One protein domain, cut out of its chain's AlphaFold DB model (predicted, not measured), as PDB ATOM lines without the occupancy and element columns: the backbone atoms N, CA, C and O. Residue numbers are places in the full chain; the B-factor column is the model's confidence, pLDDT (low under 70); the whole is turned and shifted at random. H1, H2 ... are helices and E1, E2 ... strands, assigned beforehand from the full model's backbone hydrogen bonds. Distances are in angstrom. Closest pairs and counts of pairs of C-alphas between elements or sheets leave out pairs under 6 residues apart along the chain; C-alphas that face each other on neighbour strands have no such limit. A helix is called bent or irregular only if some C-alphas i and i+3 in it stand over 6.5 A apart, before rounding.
ATOM      1  N   LYS A   2     194.331 189.439 321.418       30.73
ATOM      2  CA  LYS A   2     195.612 189.793 320.739       30.73
ATOM      3  C   LYS A   2     196.096 191.257 320.868       30.73
ATOM      4  O   LYS A   2     197.251 191.545 320.594       30.73
ATOM      5  N   LYS A   3     195.221 192.194 321.257       30.97
ATOM      6  CA  LYS A   3     195.534 193.640 321.277       30.97
ATOM      7  C   LYS A   3     196.371 194.098 322.485       30.97
ATOM      8  O   LYS A   3     197.051 195.106 322.365       30.97
ATOM      9  N   ALA A   4     196.326 193.380 323.611       38.09
ATOM     10  CA  ALA A   4     197.037 193.762 324.838       38.09
ATOM     11  C   ALA A   4     198.541 193.437 324.761       38.09
ATOM     12  O   ALA A   4     199.364 194.300 325.049       38.09
ATOM     13  N   ILE A   5     198.883 192.254 324.236       39.75
ATOM     14  CA  ILE A   5     200.267 191.816 323.972       39.75
ATOM     15  C   ILE A   5     200.977 192.786 323.008       39.75
ATOM     16  O   ILE A   5     202.111 193.192 323.241       39.75
ATOM     17  N   LEU A   6     200.275 193.232 321.954       40.47
ATOM     18  CA  LEU A   6     200.818 194.176 320.971       40.47
ATOM     19  C   LEU A   6     201.131 195.547 321.596       40.47
ATOM     20  O   LEU A   6     202.158 196.149 321.291       40.47
ATOM     21  N   LEU A   7     200.267 196.037 322.491       42.91
ATOM     22  CA  LEU A   7     200.445 197.333 323.150       42.91
ATOM     23  C   LEU A   7     201.647 197.333 324.101       42.91
ATOM     24  O   LEU A   7     202.326 198.352 324.208       42.91
ATOM     25  N   PHE A   8     201.942 196.196 324.736       47.78
ATOM     26  CA  PHE A   8     203.035 196.099 325.694       47.78
ATOM     27  C   PHE A   8     204.399 195.822 325.057       47.78
ATOM     28  O   PHE A   8     205.358 196.498 325.419       47.78
ATOM     29  N   CYS A   9     204.485 194.967 324.025       45.03
ATOM     30  CA  CYS A   9     205.692 194.913 323.190       45.03
ATOM     31  C   CYS A   9     206.025 196.308 322.657       45.03
ATOM     32  O   CYS A   9     207.177 196.715 322.703       45.03
ATOM     33  N   THR A  10     205.015 197.084 322.246       46.78
ATOM     34  CA  THR A  10     205.217 198.472 321.808       46.78
ATOM     35  C   THR A  10     205.664 199.382 322.957       46.78
ATOM     36  O   THR A  10     206.552 200.193 322.748       46.78
ATOM     37  N   ALA A  11     205.120 199.257 324.174       45.88
ATOM     38  CA  ALA A  11     205.546 200.060 325.327       45.88
ATOM     39  C   ALA A  11     206.983 199.736 325.775       45.88
ATOM     40  O   ALA A  11     207.769 200.654 325.989       45.88
ATOM     41  N   ALA A  12     207.355 198.457 325.836       48.19
ATOM     42  CA  ALA A  12     208.720 198.021 326.117       48.19
ATOM     43  C   ALA A  12     209.695 198.421 324.989       48.19
ATOM     44  O   ALA A  12     210.739 199.006 325.265       48.19
ATOM     45  N   LEU A  13     209.312 198.263 323.715       47.31
ATOM     46  CA  LEU A  13     210.080 198.771 322.567       47.31
ATOM     47  C   LEU A  13     210.220 200.303 322.582       47.31
ATOM     48  O   LEU A  13     211.280 200.813 322.234       47.31
ATOM     49  N   LEU A  14     209.193 201.049 323.006       44.09
ATOM     50  CA  LEU A  14     209.218 202.517 323.112       44.09
ATOM     51  C   LEU A  14     210.063 203.022 324.291       44.09
ATOM     52  O   LEU A  14     210.555 204.148 324.245       44.09
ATOM     53  N   LEU A  15     210.242 202.212 325.336       47.00
ATOM     54  CA  LEU A  15     211.113 202.533 326.467       47.00
ATOM     55  C   LEU A  15     212.603 202.415 326.107       47.00
ATOM     56  O   LEU A  15     213.426 203.116 326.707       47.00
ATOM     57  N   PHE A  16     212.945 201.563 325.129       49.53
ATOM     58  CA  PHE A  16     214.326 201.119 324.887       49.53
ATOM     59  C   PHE A  16     214.814 201.212 323.428       49.53
ATOM     60  O   PHE A  16     215.995 200.982 323.175       49.53
ATOM     61  N   GLY A  17     213.966 201.601 322.469       34.91
ATOM     62  CA  GLY A  17     214.317 201.747 321.054       34.91
ATOM     63  C   GLY A  17     214.026 203.144 320.507       34.91
ATOM     64  O   GLY A  17     212.875 203.559 320.385       34.91
ATOM     65  N   GLY A  18     215.073 203.863 320.092       34.03
ATOM     66  CA  GLY A  18     214.916 204.890 319.063       34.03
ATOM     67  C   GLY A  18     214.358 204.241 317.792       34.03
ATOM     68  O   GLY A  18     214.776 203.139 317.444       34.03
ATOM     69  N   CYS A  19     213.391 204.907 317.149       34.62
ATOM     70  CA  CYS A  19     212.640 204.448 315.976       34.62
ATOM     71  C   CYS A  19     213.382 203.426 315.104       34.62
ATOM     72  O   CYS A  19     214.303 203.769 314.368       34.62
ATOM     73  N   SER A  29     202.486 184.078 315.730       35.34
ATOM     74  CA  SER A  29     202.599 182.644 316.034       35.34
ATOM     75  C   SER A  29     203.391 182.440 317.335       35.34
ATOM     76  O   SER A  29     204.087 183.343 317.783       35.34
ATOM     77  N   ALA A  30     203.338 181.252 317.947       40.03
ATOM     78  CA  ALA A  30     204.120 180.932 319.151       40.03
ATOM     79  C   ALA A  30     205.641 181.154 318.970       40.03
ATOM     80  O   ALA A  30     206.312 181.524 319.927       40.03
ATOM     81  N   GLY A  31     206.164 181.033 317.742       38.09
ATOM     82  CA  GLY A  31     207.571 181.332 317.426       38.09
ATOM     83  C   GLY A  31     207.952 182.820 317.483       38.09
ATOM     84  O   GLY A  31     209.128 183.148 317.600       38.09
ATOM     85  N   ASP A  32     206.978 183.733 317.456       45.62
ATOM     86  CA  ASP A  32     207.217 185.179 317.562       45.62
ATOM     87  C   ASP A  32     207.292 185.654 319.033       45.62
ATOM     88  O   ASP A  32     207.812 186.735 319.320       45.62
ATOM     89  N   LEU A  33     206.795 184.848 319.983       45.09
ATOM     90  CA  LEU A  33     206.842 185.132 321.425       45.09
ATOM     91  C   LEU A  33     208.214 184.829 322.039       45.09
ATOM     92  O   LEU A  33     208.707 185.650 322.809       45.09
ATOM     93  N   GLU A  34     208.861 183.719 321.659       47.84
ATOM     94  CA  GLU A  34     210.244 183.419 322.081       47.84
ATOM     95  C   GLU A  34     211.215 184.493 321.564       47.84
ATOM     96  O   GLU A  34     211.998 185.049 322.330       47.84
ATOM     97  N   SER A  35     211.045 184.910 320.304       59.03
ATOM     98  CA  SER A  35     211.775 186.040 319.711       59.03
ATOM     99  C   SER A  35     211.574 187.356 320.483       59.03
ATOM    100  O   SER A  35     212.500 188.151 320.635       59.03
ATOM    101  N   SER A  36     210.376 187.590 321.032       61.78
ATOM    102  CA  SER A  36     210.070 188.806 321.799       61.78
ATOM    103  C   SER A  36     210.716 188.807 323.189       61.78
ATOM    104  O   SER A  36     211.226 189.844 323.612       61.78
ATOM    105  N   ALA A  37     210.734 187.671 323.893       65.12
ATOM    106  CA  ALA A  37     211.386 187.553 325.199       65.12
ATOM    107  C   ALA A  37     212.907 187.747 325.094       65.12
ATOM    108  O   ALA A  37     213.482 188.487 325.892       65.12
ATOM    109  N   ASP A  38     213.541 187.171 324.071       66.56
ATOM    110  CA  ASP A  38     214.976 187.336 323.815       66.56
ATOM    111  C   ASP A  38     215.339 188.786 323.462       66.56
ATOM    112  O   ASP A  38     216.340 189.331 323.942       66.56
ATOM    113  N   LEU A  39     214.498 189.457 322.665       67.38
ATOM    114  CA  LEU A  39     214.661 190.880 322.359       67.38
ATOM    115  C   LEU A  39     214.525 191.751 323.611       67.38
ATOM    116  O   LEU A  39     215.329 192.662 323.811       67.38
ATOM    117  N   LEU A  40     213.540 191.469 324.466       66.44
ATOM    118  CA  LEU A  40     213.341 192.189 325.724       66.44
ATOM    119  C   LEU A  40     214.490 191.944 326.699       66.44
ATOM    120  O   LEU A  40     214.988 192.893 327.298       66.44
ATOM    121  N   HIS A  41     214.957 190.702 326.808       72.00
ATOM    122  CA  HIS A  41     216.119 190.344 327.610       72.00
ATOM    123  C   HIS A  41     217.348 191.150 327.180       72.00
ATOM    124  O   HIS A  41     217.941 191.848 327.999       72.00
ATOM    125  N   SER A  42     217.655 191.158 325.879       70.00
ATOM    126  CA  SER A  42     218.744 191.960 325.312       70.00
ATOM    127  C   SER A  42     218.559 193.460 325.562       70.00
ATOM    128  O   SER A  42     219.519 194.170 325.866       70.00
ATOM    129  N   GLN A  43     217.331 193.980 325.486       69.44
ATOM    130  CA  GLN A  43     217.061 195.384 325.806       69.44
ATOM    131  C   GLN A  43     217.304 195.711 327.281       69.44
ATOM    132  O   GLN A  43     217.894 196.753 327.566       69.44
ATOM    133  N   PHE A  44     216.888 194.841 328.206       70.38
ATOM    134  CA  PHE A  44     217.155 195.003 329.635       70.38
ATOM    135  C   PHE A  44     218.649 194.901 329.948       70.38
ATOM    136  O   PHE A  44     219.163 195.744 330.681       70.38
ATOM    137  N   GLU A  45     219.367 193.955 329.335       71.50
ATOM    138  CA  GLU A  45     220.819 193.814 329.490       71.50
ATOM    139  C   GLU A  45     221.605 195.032 328.994       71.50
ATOM    140  O   GLU A  45     222.603 195.430 329.593       71.50
ATOM    141  N   ASN A  46     221.126 195.676 327.930       69.06
ATOM    142  CA  ASN A  46     221.758 196.865 327.366       69.06
ATOM    143  C   ASN A  46     221.394 198.170 328.096       69.06
ATOM    144  O   ASN A  46     221.833 199.253 327.681       69.06
ATOM    145  N   GLN A  47     220.612 198.117 329.182       68.25
ATOM    146  CA  GLN A  47     220.301 199.315 329.952       68.25
ATOM    147  C   GLN A  47     221.531 199.839 330.688       68.25
ATOM    148  O   GLN A  47     222.110 199.196 331.560       68.25
ATOM    149  N   LYS A  48     221.881 201.093 330.395       78.19
ATOM    150  CA  LYS A  48     222.878 201.844 331.162       78.19
ATOM    151  C   LYS A  48     222.246 202.387 332.443       78.19
ATOM    152  O   LYS A  48     221.919 203.576 332.515       78.19
ATOM    153  N   ILE A  49     222.059 201.505 333.424       90.56
ATOM    154  CA  ILE A  49     221.620 201.884 334.769       90.56
ATOM    155  C   ILE A  49     222.666 202.825 335.376       90.56
ATOM    156  O   ILE A  49     223.868 202.575 335.301       90.56
ATOM    157  N   ALA A  50     222.198 203.944 335.919       93.19
ATOM    158  CA  ALA A  50     223.024 204.939 336.589       93.19
ATOM    159  C   ALA A  50     223.141 204.659 338.087       93.19
ATOM    160  O   ALA A  50     224.224 204.786 338.644       93.19
ATOM    161  N   LYS A  51     222.021 204.300 338.720       96.69
ATOM    162  CA  LYS A  51     221.952 203.937 340.135       96.69
ATOM    163  C   LYS A  51     220.694 203.128 340.435       96.69
ATOM    164  O   LYS A  51     219.732 203.156 339.659       96.69
ATOM    165  N   ILE A  52     220.698 202.479 341.589       97.69
ATOM    166  CA  ILE A  52     219.527 201.868 342.214       97.69
ATOM    167  C   ILE A  52     219.395 202.440 343.622       97.69
ATOM    168  O   ILE A  52     220.379 202.515 344.353       97.69
ATOM    169  N   GLU A  53     218.189 202.839 344.002       98.12
ATOM    170  CA  GLU A  53     217.853 203.134 345.396       98.12
ATOM    171  C   GLU A  53     217.079 201.947 345.961       98.12
ATOM    172  O   GLU A  53     216.106 201.499 345.356       98.12
ATOM    173  N   VAL A  54     217.534 201.415 347.092       97.75
ATOM    174  CA  VAL A  54     216.865 200.328 347.806       97.75
ATOM    175  C   VAL A  54     216.148 200.936 348.999       97.75
ATOM    176  O   VAL A  54     216.778 201.574 349.843       97.75
ATOM    177  N   LEU A  55     214.832 200.770 349.037       97.31
ATOM    178  CA  LEU A  55     213.952 201.323 350.056       97.31
ATOM    179  C   LEU A  55     213.300 200.189 350.846       97.31
ATOM    180  O   LEU A  55     212.935 199.163 350.258       97.31
ATOM    181  N   ALA A  56     213.080 200.393 352.140       94.00
ATOM    182  CA  ALA A  56     212.167 199.544 352.893       94.00
ATOM    183  C   ALA A  56     210.731 199.806 352.435       94.00
ATOM    184  O   ALA A  56     210.355 200.943 352.137       94.00
ATOM    185  N   ALA A  57     209.923 198.757 352.308       89.50
ATOM    186  CA  ALA A  57     208.594 198.911 351.728       89.50
ATOM    187  C   ALA A  57     207.529 199.416 352.719       89.50
ATOM    188  O   ALA A  57     206.466 199.860 352.285       89.50
ATOM    189  N   ASP A  58     207.795 199.361 354.024       87.56
ATOM    190  CA  ASP A  58     206.869 199.744 355.094       87.56
ATOM    191  C   ASP A  58     206.752 201.266 355.279       87.56
ATOM    192  O   ASP A  58     205.640 201.791 355.369       87.56
ATOM    193  N   ASP A  59     207.873 201.985 355.292       87.38
ATOM    194  CA  ASP A  59     207.933 203.436 355.502       87.38
ATOM    195  C   ASP A  59     208.650 204.196 354.369       87.38
ATOM    196  O   ASP A  59     208.741 205.426 354.401       87.38
ATOM    197  N   SER A  60     209.104 203.481 353.332       90.12
ATOM    198  CA  SER A  60     209.861 204.038 352.203       90.12
ATOM    199  C   SER A  60     211.186 204.705 352.593       90.12
ATOM    200  O   SER A  60     211.687 205.537 351.828       90.12
ATOM    201  N   HIS A  61     211.777 204.371 353.746       94.06
ATOM    202  CA  HIS A  61     213.107 204.868 354.079       94.06
ATOM    203  C   HIS A  61     214.162 204.276 353.140       94.06
ATOM    204  O   HIS A  61     214.086 203.122 352.714       94.06
ATOM    205  N   LEU A  62     215.163 205.090 352.806       96.69
ATOM    206  CA  LEU A  62     216.294 204.668 351.990       96.69
ATOM    207  C   LEU A  62     217.229 203.795 352.827       96.69
ATOM    208  O   LEU A  62     217.888 204.305 353.729       96.69
ATOM    209  N   ILE A  63     217.313 202.515 352.476       96.25
ATOM    210  CA  ILE A  63     218.283 201.567 353.029       96.25
ATOM    211  C   ILE A  63     219.660 201.910 352.457       96.25
ATOM    212  O   ILE A  63     220.619 202.168 353.182       96.25
ATOM    213  N   ARG A  64     219.764 201.983 351.122       96.62
ATOM    214  CA  ARG A  64     221.019 202.342 350.450       96.62
ATOM    215  C   ARG A  64     220.847 202.796 349.009       96.62
ATOM    216  O   ARG A  64     219.883 202.447 348.332       96.62
ATOM    217  N   THR A  65     221.877 203.474 348.516       97.69
ATOM    218  CA  THR A  65     222.071 203.763 347.092       97.69
ATOM    219  C   THR A  65     223.193 202.889 346.544       97.69
ATOM    220  O   THR A  65     224.257 202.789 347.152       97.69
ATOM    221  N   ILE A  66     222.958 202.266 345.393       97.44
ATOM    222  CA  ILE A  66     223.920 201.447 344.656       97.44
ATOM    223  C   ILE A  66     224.260 202.174 343.357       97.44
ATOM    224  O   ILE A  66     223.404 202.329 342.487       97.44
ATOM    225  N   ASP A  67     225.511 202.595 343.210       95.94
ATOM    226  CA  ASP A  67     226.072 203.202 341.996       95.94
ATOM    227  C   ASP A  67     227.359 202.496 341.512       95.94
ATOM    228  O   ASP A  67     227.936 202.864 340.482       95.94
ATOM    229  N   ASP A  68     227.780 201.429 342.204       96.19
ATOM    230  CA  ASP A  68     228.892 200.577 341.787       96.19
ATOM    231  C   ASP A  68     228.546 199.829 340.493       96.19
ATOM    232  O   ASP A  68     227.603 199.037 340.423       96.19
ATOM    233  N   ARG A  69     229.351 200.044 339.451       92.25
ATOM    234  CA  ARG A  69     229.094 199.491 338.113       92.25
ATOM    235  C   ARG A  69     229.076 197.965 338.069       92.25
ATOM    236  O   ARG A  69     228.370 197.414 337.227       92.25
ATOM    237  N   THR A  70     229.845 197.292 338.921       94.25
ATOM    238  CA  THR A  70     229.883 195.826 338.982       94.25
ATOM    239  C   THR A  70     228.575 195.298 339.553       94.25
ATOM    240  O   THR A  70     227.959 194.426 338.945       94.25
ATOM    241  N   VAL A  71     228.106 195.886 340.658       95.69
ATOM    242  CA  VAL A  71     226.834 195.507 341.294       95.69
ATOM    243  C   VAL A  71     225.650 195.820 340.379       95.69
ATOM    244  O   VAL A  71     224.750 194.997 340.224       95.69
ATOM    245  N   LEU A  72     225.665 196.974 339.705       94.62
ATOM    246  CA  LEU A  72     224.635 197.334 338.729       94.62
ATOM    247  C   LEU A  72     224.588 196.349 337.551       94.62
ATOM    248  O   LEU A  72     223.505 195.928 337.146       94.62
ATOM    249  N   ALA A  73     225.743 195.945 337.014       91.00
ATOM    250  CA  ALA A  73     225.805 194.963 335.933       91.00
ATOM    251  C   ALA A  73     225.325 193.574 336.385       91.00
ATOM    252  O   ALA A  73     224.595 192.901 335.655       91.00
ATOM    253  N   GLU A  74     225.696 193.149 337.593       93.44
ATOM    254  CA  GLU A  74     225.229 191.887 338.164       93.44
ATOM    255  C   GLU A  74     223.716 191.897 338.410       93.44
ATOM    256  O   GLU A  74     223.035 190.923 338.079       93.44
ATOM    257  N   PHE A  75     223.177 193.015 338.903       93.94
ATOM    258  CA  PHE A  75     221.742 193.208 339.079       93.94
ATOM    259  C   PHE A  75     220.987 193.017 337.765       93.94
ATOM    260  O   PHE A  75     220.038 192.233 337.709       93.94
ATOM    261  N   VAL A  76     221.431 193.676 336.693       90.38
ATOM    262  CA  VAL A  76     220.824 193.532 335.363       90.38
ATOM    263  C   VAL A  76     220.892 192.084 334.897       90.38
ATOM    264  O   VAL A  76     219.866 191.502 334.555       90.38
ATOM    265  N   LYS A  77     222.077 191.473 334.951       89.75
ATOM    266  CA  LYS A  77     222.293 190.097 334.496       89.75
ATOM    267  C   LYS A  77     221.369 189.101 335.203       89.75
ATOM    268  O   LYS A  77     220.843 188.189 334.571       89.75
ATOM    269  N   LYS A  78     221.180 189.254 336.515       91.12
ATOM    270  CA  LYS A  78     220.334 188.355 337.313       91.12
ATOM    271  C   LYS A  78     218.840 188.591 337.095       91.12
ATOM    272  O   LYS A  78     218.077 187.636 337.169       91.12
ATOM    273  N   THR A  79     218.416 189.826 336.826       88.38
ATOM    274  CA  THR A  79     216.987 190.188 336.781       88.38
ATOM    275  C   THR A  79     216.409 190.262 335.364       88.38
ATOM    276  O   THR A  79     215.201 190.111 335.198       88.38
ATOM    277  N   ALA A  80     217.236 190.439 334.328       83.88
ATOM    278  CA  ALA A  80     216.778 190.704 332.961       83.88
ATOM    279  C   ALA A  80     215.917 189.581 332.365       83.88
ATOM    280  O   ALA A  80     214.968 189.865 331.641       83.88
ATOM    281  N   SER A  81     216.240 188.311 332.635       81.31
ATOM    282  CA  SER A  81     215.453 187.181 332.114       81.31
ATOM    283  C   SER A  81     214.051 187.154 332.719       81.31
ATOM    284  O   SER A  81     213.067 187.056 331.989       81.31
ATOM    285  N   ASP A  82     213.937 187.317 334.035       80.81
ATOM    286  CA  ASP A  82     212.634 187.281 334.699       80.81
ATOM    287  C   ASP A  82     211.809 188.539 334.401       80.81
ATOM    288  O   ASP A  82     210.599 188.456 334.202       80.81
ATOM    289  N   LEU A  83     212.465 189.690 334.239       76.69
ATOM    290  CA  LEU A  83     211.819 190.921 333.795       76.69
ATOM    291  C   LEU A  83     211.303 190.820 332.346       76.69
ATOM    292  O   LEU A  83     210.213 191.305 332.041       76.69
ATOM    293  N   ALA A  84     212.045 190.146 331.461       75.44
ATOM    294  CA  ALA A  84     211.585 189.845 330.108       75.44
ATOM    295  C   ALA A  84     210.387 188.882 330.113       75.44
ATOM    296  O   ALA A  84     209.416 189.122 329.397       75.44
ATOM    297  N   LYS A  85     210.395 187.851 330.971       72.88
ATOM    298  CA  LYS A  85     209.242 186.950 331.146       72.88
ATOM    299  C   LYS A  85     208.007 187.693 331.649       72.88
ATOM    300  O   LYS A  85     206.925 187.507 331.102       72.88
ATOM    301  N   ALA A  86     208.167 188.580 332.633       70.31
ATOM    302  CA  ALA A  86     207.084 189.405 333.175       70.31
ATOM    303  C   ALA A  86     206.387 190.251 332.105       70.31
ATOM    304  O   ALA A  86     205.179 190.481 332.157       70.31
ATOM    305  N   ALA A  87     207.164 190.716 331.128       64.81
ATOM    306  CA  ALA A  87     206.677 191.497 330.008       64.81
ATOM    307  C   ALA A  87     205.894 190.659 328.980       64.81
ATOM    308  O   ALA A  87     205.002 191.186 328.316       64.81
ATOM    309  N   THR A  88     206.202 189.367 328.844       65.25
ATOM    310  CA  THR A  88     205.540 188.468 327.883       65.25
ATOM    311  C   THR A  88     204.381 187.675 328.483       65.25
ATOM    312  O   THR A  88     203.429 187.349 327.776       65.25
ATOM    313  N   GLU A  89     204.428 187.384 329.781       65.44
ATOM    314  CA  GLU A  89     203.417 186.613 330.502       65.44
ATOM    315  C   GLU A  89     202.406 187.547 331.168       65.44
ATOM    316  O   GLU A  89     202.362 187.728 332.384       65.44
ATOM    317  N   THR A  90     201.564 188.175 330.351       55.22
ATOM    318  CA  THR A  90     200.411 188.910 330.870       55.22
ATOM    319  C   THR A  90     199.314 187.891 331.207       55.22
ATOM    320  O   THR A  90     198.786 187.246 330.306       55.22
ATOM    321  N   GLU A  91     198.944 187.792 332.489       50.94
ATOM    322  CA  GLU A  91     197.684 187.192 332.993       50.94
ATOM    323  C   GLU A  91     197.687 185.742 333.517       50.94
ATOM    324  O   GLU A  91     196.758 184.979 333.255       50.94
ATOM    325  N   SER A  92     198.637 185.378 334.383       49.03
ATOM    326  CA  SER A  92     198.397 184.285 335.341       49.03
ATOM    327  C   SER A  92     198.133 184.847 336.737       49.03
ATOM    328  O   SER A  92     199.000 185.466 337.343       49.03
ATOM    329  N   SER A  93     196.939 184.590 337.282       50.34
ATOM    330  CA  SER A  93     196.580 184.902 338.680       50.34
ATOM    331  C   SER A  93     197.586 184.315 339.692       50.34
ATOM    332  O   SER A  93     197.814 184.899 340.747       50.34
ATOM    333  N   SER A  94     198.282 183.221 339.342       55.47
ATOM    334  CA  SER A  94     199.342 182.621 340.173       55.47
ATOM    335  C   SER A  94     200.635 183.438 340.262       55.47
ATOM    336  O   SER A  94     201.506 183.116 341.067       55.47
ATOM    337  N   ASN A  95     200.799 184.459 339.421       61.72
ATOM    338  CA  ASN A  95     202.002 185.292 339.372       61.72
ATOM    339  C   ASN A  95     201.873 186.555 340.234       61.72
ATOM    340  O   ASN A  95     202.818 187.335 340.329       61.72
ATOM    341  N   SER A  96     200.704 186.766 340.846       64.94
ATOM    342  CA  SER A  96     200.465 187.884 341.752       64.94
ATOM    343  C   SER A  96     200.925 187.532 343.169       64.94
ATOM    344  O   SER A  96     200.799 186.371 343.573       64.94
ATOM    345  N   PRO A  97     201.407 188.513 343.946       65.62
ATOM    346  CA  PRO A  97     201.600 188.325 345.375       65.62
ATOM    347  C   PRO A  97     200.269 187.878 345.997       65.62
ATOM    348  O   PRO A  97     199.203 188.367 345.605       65.62
ATOM    349  N   GLY A  98     200.304 186.931 346.938       67.31
ATOM    350  CA  GLY A  98     199.099 186.545 347.676       67.31
ATOM    351  C   GLY A  98     198.485 187.769 348.362       67.31
ATOM    352  O   GLY A  98     199.214 188.689 348.730       67.31
ATOM    353  N   ALA A  99     197.162 187.787 348.553       65.94
ATOM    354  CA  ALA A  99     196.456 188.940 349.130       65.94
ATOM    355  C   ALA A  99     197.021 189.393 350.494       65.94
ATOM    356  O   ALA A  99     196.929 190.571 350.825       65.94
ATOM    357  N   ASP A 100     197.646 188.472 351.232       71.44
ATOM    358  CA  ASP A 100     198.239 188.709 352.552       71.44
ATOM    359  C   ASP A 100     199.764 188.934 352.517       71.44
ATOM    360  O   ASP A 100     200.390 189.139 353.556       71.44
ATOM    361  N   SER A 101     200.394 188.876 351.340       79.44
ATOM    362  CA  SER A 101     201.844 189.055 351.232       79.44
ATOM    363  C   SER A 101     202.224 190.523 351.413       79.44
ATOM    364  O   SER A 101     201.737 191.415 350.716       79.44
ATOM    365  N   SER A 102     203.107 190.770 352.376       86.88
ATOM    366  CA  SER A 102     203.564 192.118 352.702       86.88
ATOM    367  C   SER A 102     204.772 192.490 351.837       86.88
ATOM    368  O   SER A 102     205.715 191.692 351.756       86.88
ATOM    369  N   PRO A 103     204.766 193.667 351.182       92.00
ATOM    370  CA  PRO A 103     205.954 194.215 350.541       92.00
ATOM    371  C   PRO A 103     207.134 194.247 351.519       92.00
ATOM    372  O   PRO A 103     206.967 194.639 352.670       92.00
ATOM    373  N   ASN A 104     208.314 193.840 351.057       92.44
ATOM    374  CA  ASN A 104     209.539 193.800 351.853       92.44
ATOM    375  C   ASN A 104     210.486 194.944 351.473       92.44
ATOM    376  O   ASN A 104     210.857 195.771 352.304       92.44
ATOM    377  N   SER A 105     210.845 195.040 350.191       94.94
ATOM    378  CA  SER A 105     211.776 196.062 349.704       94.94
ATOM    379  C   SER A 105     211.379 196.570 348.325       94.94
ATOM    380  O   SER A 105     210.803 195.835 347.518       94.94
ATOM    381  N   VAL A 106     211.722 197.826 348.042       97.00
ATOM    382  CA  VAL A 106     211.500 198.476 346.747       97.00
ATOM    383  C   VAL A 106     212.835 198.921 346.161       97.00
ATOM    384  O   VAL A 106     213.553 199.715 346.757       97.00
ATOM    385  N   PHE A 107     213.143 198.449 344.959       97.00
ATOM    386  CA  PHE A 107     214.310 198.837 344.175       97.00
ATOM    387  C   PHE A 107     213.874 199.848 343.122       97.00
ATOM    388  O   PHE A 107     213.180 199.492 342.168       97.00
ATOM    389  N   VAL A 108     214.274 201.104 343.281       96.62
ATOM    390  CA  VAL A 108     214.011 202.166 342.309       96.62
ATOM    391  C   VAL A 108     215.194 202.264 341.359       96.62
ATOM    392  O   VAL A 108     216.312 202.577 341.768       96.62
ATOM    393  N   VAL A 109     214.960 201.966 340.083       94.56
ATOM    394  CA  VAL A 109     216.018 201.831 339.079       94.56
ATOM    395  C   VAL A 109     216.070 203.069 338.196       94.56
ATOM    396  O   VAL A 109     215.068 203.450 337.586       94.56
ATOM    397  N   TYR A 110     217.254 203.672 338.084       93.38
ATOM    398  CA  TYR A 110     217.473 204.911 337.339       93.38
ATOM    399  C   TYR A 110     218.421 204.713 336.157       93.38
ATOM    400  O   TYR A 110     219.427 204.015 336.269       93.38
ATOM    401  N   LYS A 111     218.175 205.410 335.044       90.44
ATOM    402  CA  LYS A 111     219.147 205.582 333.946       90.44
ATOM    403  C   LYS A 111     219.751 206.974 333.967       90.44
ATOM    404  O   LYS A 111     219.170 207.910 334.511       90.44
ATOM    405  N   ASN A 112     220.889 207.124 333.299       87.50
ATOM    406  CA  ASN A 112     221.438 208.448 333.027       87.50
ATOM    407  C   ASN A 112     220.435 209.274 332.214       87.50
ATOM    408  O   ASN A 112     219.792 208.750 331.299       87.50
ATOM    409  N   SER A 113     220.340 210.565 332.529       83.75
ATOM    410  CA  SER A 113     219.551 211.495 331.730       83.75
ATOM    411  C   SER A 113     220.027 211.503 330.279       83.75
ATOM    412  O   SER A 113     221.223 211.417 329.995       83.75
ATOM    413  N   ALA A 114     219.086 211.668 329.350       79.19
ATOM    414  CA  ALA A 114     219.422 211.967 327.961       79.19
ATOM    415  C   ALA A 114     220.012 213.384 327.804       79.19
ATOM    416  O   ALA A 114     220.677 213.669 326.809       79.19
ATOM    417  N   VAL A 115     219.772 214.273 328.775       80.94
ATOM    418  CA  VAL A 115     220.320 215.632 328.806       80.94
ATOM    419  C   VAL A 115     221.659 215.611 329.538       80.94
ATOM    420  O   VAL A 115     221.760 215.114 330.656       80.94
ATOM    421  N   SER A 116     222.701 216.169 328.916       78.69
ATOM    422  CA  SER A 116     224.017 216.277 329.553       78.69
ATOM    423  C   SER A 116     223.923 217.100 330.842       78.69
ATOM    424  O   SER A 116     223.424 218.223 330.820       78.69
ATOM    425  N   GLY A 117     224.374 216.525 331.961       80.88
ATOM    426  CA  GLY A 117     224.271 217.138 333.289       80.88
ATOM    427  C   GLY A 117     222.874 217.082 333.921       80.88
ATOM    428  O   GLY A 117     222.684 217.666 334.980       80.88
ATOM    429  N   GLY A 118     221.909 216.409 333.288       83.88
ATOM    430  CA  GLY A 118     220.585 216.186 333.863       83.88
ATOM    431  C   GLY A 118     220.581 215.085 334.924       83.88
ATOM    432  O   GLY A 118     221.395 214.157 334.878       83.88
ATOM    433  N   ASP A 119     219.620 215.166 335.842       90.12
ATOM    434  CA  ASP A 119     219.438 214.171 336.898       90.12
ATOM    435  C   ASP A 119     219.031 212.798 336.331       90.12
ATOM    436  O   ASP A 119     218.307 212.736 335.328       90.12
ATOM    437  N   PRO A 120     219.463 211.684 336.957       90.94
ATOM    438  CA  PRO A 120     219.039 210.346 336.560       90.94
ATOM    439  C   PRO A 120     217.512 210.196 336.513       90.94
ATOM    440  O   PRO A 120     216.799 210.618 337.422       90.94
ATOM    441  N   GLU A 121     217.008 209.553 335.461       90.25
ATOM    442  CA  GLU A 121     215.574 209.342 335.239       90.25
ATOM    443  C   GLU A 121     215.145 207.968 335.784       90.25
ATOM    444  O   GLU A 121     215.750 206.953 335.430       90.25
ATOM    445  N   GLU A 122     214.085 207.917 336.602       91.44
ATOM    446  CA  GLU A 122     213.477 206.657 337.068       91.44
ATOM    447  C   GLU A 122     212.894 205.880 335.878       91.44
ATOM    448  O   GLU A 122     212.091 206.416 335.105       91.44
ATOM    449  N   ILE A 123     213.278 204.609 335.748       88.31
ATOM    450  CA  ILE A 123     212.825 203.706 334.685       88.31
ATOM    451  C   ILE A 123     211.693 202.816 335.195       88.31
ATOM    452  O   ILE A 123     210.643 202.723 334.560       88.31
ATOM    453  N   TYR A 124     211.903 202.159 336.336       89.62
ATOM    454  CA  TYR A 124     210.930 201.273 336.963       89.62
ATOM    455  C   TYR A 124     211.255 201.054 338.443       89.62
ATOM    456  O   TYR A 124     212.353 201.355 338.915       89.62
ATOM    457  N   ARG A 125     210.285 200.482 339.154       93.50
ATOM    458  CA  ARG A 125     210.410 199.983 340.521       93.50
ATOM    459  C   ARG A 125     210.205 198.485 340.538       93.50
ATOM    460  O   ARG A 125     209.266 198.009 339.906       93.50
ATOM    461  N   LEU A 126     211.044 197.768 341.269       93.31
ATOM    462  CA  LEU A 126     210.904 196.341 341.535       93.31
ATOM    463  C   LEU A 126     210.587 196.159 343.021       93.31
ATOM    464  O   LEU A 126     211.311 196.673 343.861       93.31
ATOM    465  N   THR A 127     209.506 195.457 343.346       94.12
ATOM    466  CA  THR A 127     209.050 195.210 344.721       94.12
ATOM    467  C   THR A 127     209.143 193.724 345.034       94.12
ATOM    468  O   THR A 127     208.587 192.908 344.293       94.12
ATOM    469  N   THR A 128     209.836 193.387 346.119       94.12
ATOM    470  CA  THR A 128     209.876 192.038 346.704       94.12
ATOM    471  C   THR A 128     208.872 191.928 347.852       94.12
ATOM    472  O   THR A 128     208.433 192.941 348.397       94.12
ATOM    473  N   PHE A 129     208.506 190.704 348.234       92.19
ATOM    474  CA  PHE A 129     207.530 190.422 349.291       92.19
ATOM    475  C   PHE A 129     208.109 189.389 350.264       92.19
ATOM    476  O   PHE A 129     208.816 188.482 349.835       92.19
ATOM    477  N   ALA A 130     207.832 189.529 351.564       86.38
ATOM    478  CA  ALA A 130     208.545 188.793 352.619       86.38
ATOM    479  C   ALA A 130     208.400 187.260 352.529       86.38
ATOM    480  O   ALA A 130     209.369 186.538 352.738       86.38
ATOM    481  N   ASP A 131     207.216 186.777 352.147       84.25
ATOM    482  CA  ASP A 131     206.874 185.346 352.113       84.25
ATOM    483  C   ASP A 131     206.423 184.894 350.716       84.25
ATOM    484  O   ASP A 131     205.551 184.037 350.559       84.25
ATOM    485  N   SER A 132     206.957 185.523 349.667       87.44
ATOM    486  CA  SER A 132     206.571 185.206 348.296       87.44
ATOM    487  C   SER A 132     207.748 185.256 347.341       87.44
ATOM    488  O   SER A 132     208.572 186.165 347.388       87.44
ATOM    489  N   SER A 133     207.755 184.316 346.399       88.19
ATOM    490  CA  SER A 133     208.613 184.373 345.219       88.19
ATOM    491  C   SER A 133     208.087 185.301 344.123       88.19
ATOM    492  O   SER A 133     208.712 185.431 343.069       88.19
ATOM    493  N   ALA A 134     206.947 185.955 344.359       88.06
ATOM    494  CA  ALA A 134     206.431 186.973 343.470       88.06
ATOM    495  C   ALA A 134     207.274 188.249 343.571       88.06
ATOM    496  O   ALA A 134     207.601 188.729 344.655       88.06
ATOM    497  N   ILE A 135     207.560 188.838 342.418       88.88
ATOM    498  CA  ILE A 135     208.079 190.190 342.282       88.88
ATOM    499  C   ILE A 135     207.045 191.011 341.528       88.88
ATOM    500  O   ILE A 135     206.460 190.547 340.548       88.88
ATOM    501  N   GLN A 136     206.850 192.255 341.959       89.25
ATOM    502  CA  GLN A 136     206.073 193.234 341.210       89.25
ATOM    503  C   GLN A 136     207.001 194.260 340.569       89.25
ATOM    504  O   GLN A 136     207.874 194.813 341.231       89.25
ATOM    505  N   VAL A 137     206.782 194.564 339.294       88.31
ATOM    506  CA  VAL A 137     207.481 195.642 338.598       88.31
ATOM    507  C   VAL A 137     206.493 196.703 338.163       88.31
ATOM    508  O   VAL A 137     205.514 196.403 337.485       88.31
ATOM    509  N   LYS A 138     206.777 197.954 338.520       88.00
ATOM    510  CA  LYS A 138     206.032 199.133 338.082       88.00
ATOM    511  C   LYS A 138     206.932 200.010 337.223       88.00
ATOM    512  O   LYS A 138     207.897 200.585 337.716       88.00
ATOM    513  N   ILE A 139     206.615 200.129 335.942       85.50
ATOM    514  CA  ILE A 139     207.305 201.024 335.014       85.50
ATOM    515  C   ILE A 139     206.941 202.472 335.355       85.50
ATOM    516  O   ILE A 139     205.774 202.806 335.568       85.50
ATOM    517  N   SER A 140     207.948 203.344 335.382       86.12
ATOM    518  CA  SER A 140     207.760 204.777 335.591       86.12
ATOM    519  C   SER A 140     206.912 205.367 334.466       86.12
ATOM    520  O   SER A 140     207.218 205.220 333.280       86.12
ATOM    521  N   SER A 141     205.860 206.100 334.825       80.25
ATOM    522  CA  SER A 141     205.003 206.787 333.852       80.25
ATOM    523  C   SER A 141     205.768 207.832 333.032       80.25
ATOM    524  O   SER A 141     205.416 208.089 331.884       80.25
ATOM    525  N   ASN A 142     206.855 208.384 333.582       76.69
ATOM    526  CA  ASN A 142     207.736 209.328 332.892       76.69
ATOM    527  C   ASN A 142     208.703 208.646 331.915       76.69
ATOM    528  O   ASN A 142     209.279 209.316 331.054       76.69
ATOM    529  N   ALA A 143     208.886 207.327 332.024       70.88
ATOM    530  CA  ALA A 143     209.713 206.582 331.090       70.88
ATOM    531  C   ALA A 143     209.010 206.431 329.724       70.88
ATOM    532  O   ALA A 143     209.671 206.488 328.685       70.88
ATOM    533  N   VAL A 144     207.672 206.351 329.698       67.69
ATOM    534  CA  VAL A 144     206.861 206.307 328.466       67.69
ATOM    535  C   VAL A 144     206.475 207.730 328.037       67.69
ATOM    536  O   VAL A 144     205.376 208.214 328.293       67.69
ATOM    537  N   LYS A 145     207.394 208.433 327.363       66.31
ATOM    538  CA  LYS A 145     207.224 209.861 327.006       66.31
ATOM    539  C   LYS A 145     206.138 210.132 325.950       66.31
ATOM    540  O   LYS A 145     205.674 211.262 325.833       66.31
ATOM    541  N   SER A 146     205.741 209.127 325.167       60.22
ATOM    542  CA  SER A 146     204.845 209.292 324.014       60.22
ATOM    543  C   SER A 146     203.354 209.149 324.337       60.22
ATOM    544  O   SER A 146     202.535 209.681 323.591       60.22
ATOM    545  N   LEU A 147     202.982 208.461 325.425       62.50
ATOM    546  CA  LEU A 147     201.587 208.172 325.781       62.50
ATOM    547  C   LEU A 147     201.415 208.074 327.305       62.50
ATOM    548  O   LEU A 147     202.145 207.342 327.968       62.50
ATOM    549  N   LYS A 148     200.398 208.749 327.862       68.00
ATOM    550  CA  LYS A 148     199.986 208.542 329.260       68.00
ATOM    551  C   LYS A 148     199.199 207.238 329.364       68.00
ATOM    552  O   LYS A 148     198.002 207.211 329.080       68.00
ATOM    553  N   LEU A 149     199.882 206.163 329.743       69.75
ATOM    554  CA  LEU A 149     199.260 204.866 329.992       69.75
ATOM    555  C   LEU A 149     198.723 204.799 331.433       69.75
ATOM    556  O   LEU A 149     199.413 205.244 332.353       69.75
ATOM    557  N   PRO A 150     197.509 204.260 331.656       74.12
ATOM    558  CA  PRO A 150     197.025 203.944 332.999       74.12
ATOM    559  C   PRO A 150     197.982 203.007 333.746       74.12
ATOM    560  O   PRO A 150     198.572 202.116 333.134       74.12
ATOM    561  N   GLU A 151     198.100 203.164 335.068       72.50
ATOM    562  CA  GLU A 151     199.082 202.423 335.881       72.50
ATOM    563  C   GLU A 151     198.937 200.900 335.791       72.50
ATOM    564  O   GLU A 151     199.931 200.179 335.865       72.50
ATOM    565  N   GLN A 152     197.717 200.404 335.569       71.88
ATOM    566  CA  GLN A 152     197.452 198.975 335.382       71.88
ATOM    567  C   GLN A 152     198.169 198.373 334.161       71.88
ATOM    568  O   GLN A 152     198.388 197.174 334.116       71.88
ATOM    569  N   PHE A 153     198.542 199.196 333.174       74.06
ATOM    570  CA  PHE A 153     199.305 198.776 331.995       74.06
ATOM    571  C   PHE A 153     200.812 198.986 332.170       74.06
ATOM    572  O   PHE A 153     201.576 198.757 331.236       74.06
ATOM    573  N   LEU A 154     201.232 199.469 333.339       78.88
ATOM    574  CA  LEU A 154     202.626 199.695 333.709       78.88
ATOM    575  C   LEU A 154     203.052 198.807 334.884       78.88
ATOM    576  O   LEU A 154     204.211 198.873 335.280       78.88
ATOM    577  N   THR A 155     202.143 198.000 335.434       82.94
ATOM    578  CA  THR A 155     202.391 197.164 336.611       82.94
ATOM    579  C   THR A 155     202.269 195.690 336.244       82.94
ATOM    580  O   THR A 155     201.242 195.264 335.722       82.94
ATOM    581  N   PHE A 156     203.309 194.920 336.544       82.88
ATOM    582  CA  PHE A 156     203.447 193.501 336.211       82.88
ATOM    583  C   PHE A 156     203.818 192.719 337.458       82.88
ATOM    584  O   PHE A 156     204.476 193.249 338.351       82.88
ATOM    585  N   SER A 157     203.408 191.460 337.538       84.56
ATOM    586  CA  SER A 157     203.830 190.557 338.610       84.56
ATOM    587  C   SER A 157     204.213 189.210 338.022       84.56
ATOM    588  O   SER A 157     203.574 188.739 337.081       84.56
ATOM    589  N   PHE A 158     205.292 188.631 338.533       82.50
ATOM    590  CA  PHE A 158     205.871 187.387 338.040       82.50
ATOM    591  C   PHE A 158     206.544 186.629 339.176       82.50
ATOM    592  O   PHE A 158     206.975 187.222 340.162       82.50
ATOM    593  N   GLN A 159     206.649 185.313 339.017       87.00
ATOM    594  CA  GLN A 159     207.451 184.479 339.902       87.00
ATOM    595  C   GLN A 159     208.917 184.552 339.472       87.00
ATOM    596  O   GLN A 159     209.220 184.459 338.282       87.00
ATOM    597  N   THR A 160     209.822 184.697 340.432       87.12
ATOM    598  CA  THR A 160     211.267 184.643 340.196       87.12
ATOM    599  C   THR A 160     211.883 183.428 340.891       87.12
ATOM    600  O   THR A 160     211.230 182.746 341.680       87.12
ATOM    601  N   SER A 161     213.142 183.132 340.583       89.06
ATOM    602  CA  SER A 161     213.879 182.064 341.261       89.06
ATOM    603  C   SER A 161     214.365 182.484 342.650       89.06
ATOM    604  O   SER A 161     214.716 183.647 342.864       89.06
ATOM    605  N   ASP A 162     214.522 181.508 343.547       90.31
ATOM    606  CA  ASP A 162     215.114 181.710 344.877       90.31
ATOM    607  C   ASP A 162     216.474 182.417 344.795       90.31
ATOM    608  O   ASP A 162     216.740 183.346 345.545       90.31
ATOM    609  N   SER A 163     217.300 182.068 343.802       91.31
ATOM    610  CA  SER A 163     218.626 182.674 343.619       91.31
ATOM    611  C   SER A 163     218.593 184.178 343.311       91.31
ATOM    612  O   SER A 163     219.529 184.908 343.647       91.31
ATOM    613  N   VAL A 164     217.529 184.655 342.659       92.25
ATOM    614  CA  VAL A 164     217.329 186.080 342.371       92.25
ATOM    615  C   VAL A 164     216.763 186.776 343.606       92.25
ATOM    616  O   VAL A 164     217.227 187.865 343.933       92.25
ATOM    617  N   LEU A 165     215.836 186.145 344.334       92.75
ATOM    618  CA  LEU A 165     215.306 186.684 345.594       92.75
ATOM    619  C   LEU A 165     216.384 186.815 346.658       92.75
ATOM    620  O   LEU A 165     216.495 187.869 347.269       92.75
ATOM    621  N   GLU A 166     217.201 185.784 346.859       93.69
ATOM    622  CA  GLU A 166     218.329 185.809 347.792       93.69
ATOM    623  C   GLU A 166     219.296 186.943 347.451       93.69
ATOM    624  O   GLU A 166     219.714 187.691 348.334       93.69
ATOM    625  N   TYR A 167     219.601 187.120 346.163       95.38
ATOM    626  CA  TYR A 167     220.427 188.228 345.703       95.38
ATOM    627  C   TYR A 167     219.786 189.587 346.013       95.38
ATOM    628  O   TYR A 167     220.439 190.443 346.605       95.38
ATOM    629  N   LEU A 168     218.513 189.790 345.667       95.25
ATOM    630  CA  LEU A 168     217.807 191.042 345.952       95.25
ATOM    631  C   LEU A 168     217.746 191.312 347.460       95.25
ATOM    632  O   LEU A 168     218.100 192.400 347.902       95.25
ATOM    633  N   ASN A 169     217.398 190.310 348.260       93.75
ATOM    634  CA  ASN A 169     217.368 190.418 349.715       93.75
ATOM    635  C   ASN A 169     218.753 190.748 350.289       93.75
ATOM    636  O   ASN A 169     218.842 191.546 351.214       93.75
ATOM    637  N   SER A 170     219.841 190.226 349.708       95.00
ATOM    638  CA  SER A 170     221.205 190.592 350.122       95.00
ATOM    639  C   SER A 170     221.551 192.062 349.857       95.00
ATOM    640  O   SER A 170     222.339 192.650 350.592       95.00
ATOM    641  N   LEU A 171     220.947 192.679 348.835       95.12
ATOM    642  CA  LEU A 171     221.113 194.106 348.547       95.12
ATOM    643  C   LEU A 171     220.265 194.993 349.468       95.12
ATOM    644  O   LEU A 171     220.606 196.161 349.650       95.12
ATOM    645  N   ALA A 172     219.178 194.447 350.014       93.25
ATOM    646  CA  ALA A 172     218.269 195.116 350.941       93.25
ATOM    647  C   ALA A 172     218.581 194.845 352.422       93.25
ATOM    648  O   ALA A 172     217.906 195.391 353.289       93.25
ATOM    649  N   ALA A 173     219.582 194.016 352.717       87.38
ATOM    650  CA  ALA A 173     220.084 193.840 354.071       87.38
ATOM    651  C   ALA A 173     220.940 195.052 354.483       87.38
ATOM    652  O   ALA A 173     221.799 195.493 353.708       87.38
TER     653      ALA A 173
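AT A GLANCE: This is residues 2 to 19 and 29 to 173 of the 174 residues of an uncharacterized protein of Caproiciproducens sp. 7D4C2 (UniProt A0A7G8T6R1). What is the main picture? A twisted sheet of six strands is covered on one face by H4 and the two arms of the bent helix H3, while H1 and H2 run side by side off the sheet and both pack on the arm H3b. What makes up the printed part? It has 163 residues, with four named helices and six named strands in the order H1 H2 E1 E2 H3 E3 E4 E5 E6 H4, of mixed class. The antiparallel sheet runs E2 E1 E3 E4 E5 E6, and the whole is compact, with a radius of gyration of the C-alphas of 15.4 A and spans of 43 by 43 by 28 A.

HOW THE PARTS SIT: How do the first two helices stand? H1, residues 2 to 16, and H2, residues 30 to 45, touch at a shallow tilt of 23 degrees, with the C-alphas of Phe 16 and Gln 43 closest at 6.4 A. How are the strands joined? E1, residues 49 to 56, has E2, residues 62 to 66, on one side, with N 54 and O 64 at 2.8 A, and E3, residues 103 to 111, on the other, with N 53 and O 108 at 2.9 A. E3, E4, residues 121 to 129, E5, residues 132 to 139, and E6, residues 155 to 159, make a meander, each strand the antiparallel neighbour of the one before, with N 107 and O 126 at 2.8 A, N 127 and O 136 at 2.7 A, and N 137 and O 156 at 2.8 A. What is on the sheet? By its hydrogen bonds H3, residues 69 to 88, was assigned as one helix, but it is bent, with C-alphas 78 and 81 at 7.2 A, into H3a, residues 69 to 78, and H3b, residues 81 to 88. Both arms and H4, residues 162 to 172, are on the same face. H2 touches H3b at a steep tilt of 49 degrees, the C-alphas of His 41 and Ala 84 closest at 5.2 A. Are the helix backbones complete? Every O i to N i+4 pair is within hydrogen-bond range in H3a, H3b and H4, against 10 of 11 in H1 and 10 of 12 in H2.

IN THESE COORDINATES: Where does H1 begin? C-alpha 2 is at (195.612, 189.793, 320.739), and H1 is 22.3 A long, H2 23.5 A, E3 24.1 A and E4 24.9 A. Where does H4 end? C-alpha 172 is at (218.269, 195.116, 350.941).

THE WHOLE: Is the printed part cut? Residues 20 to 28 are not printed, and C-alphas 19 and 29 are 24.0 A apart. Which links are long? H3 to E3, residues 89 to 102, and E5 to E6, residues 140 to 154. Where is confidence low? Of the printed part 52 residues are under 70, among them residues 2 to 19, 29 to 40 and 87 to 99.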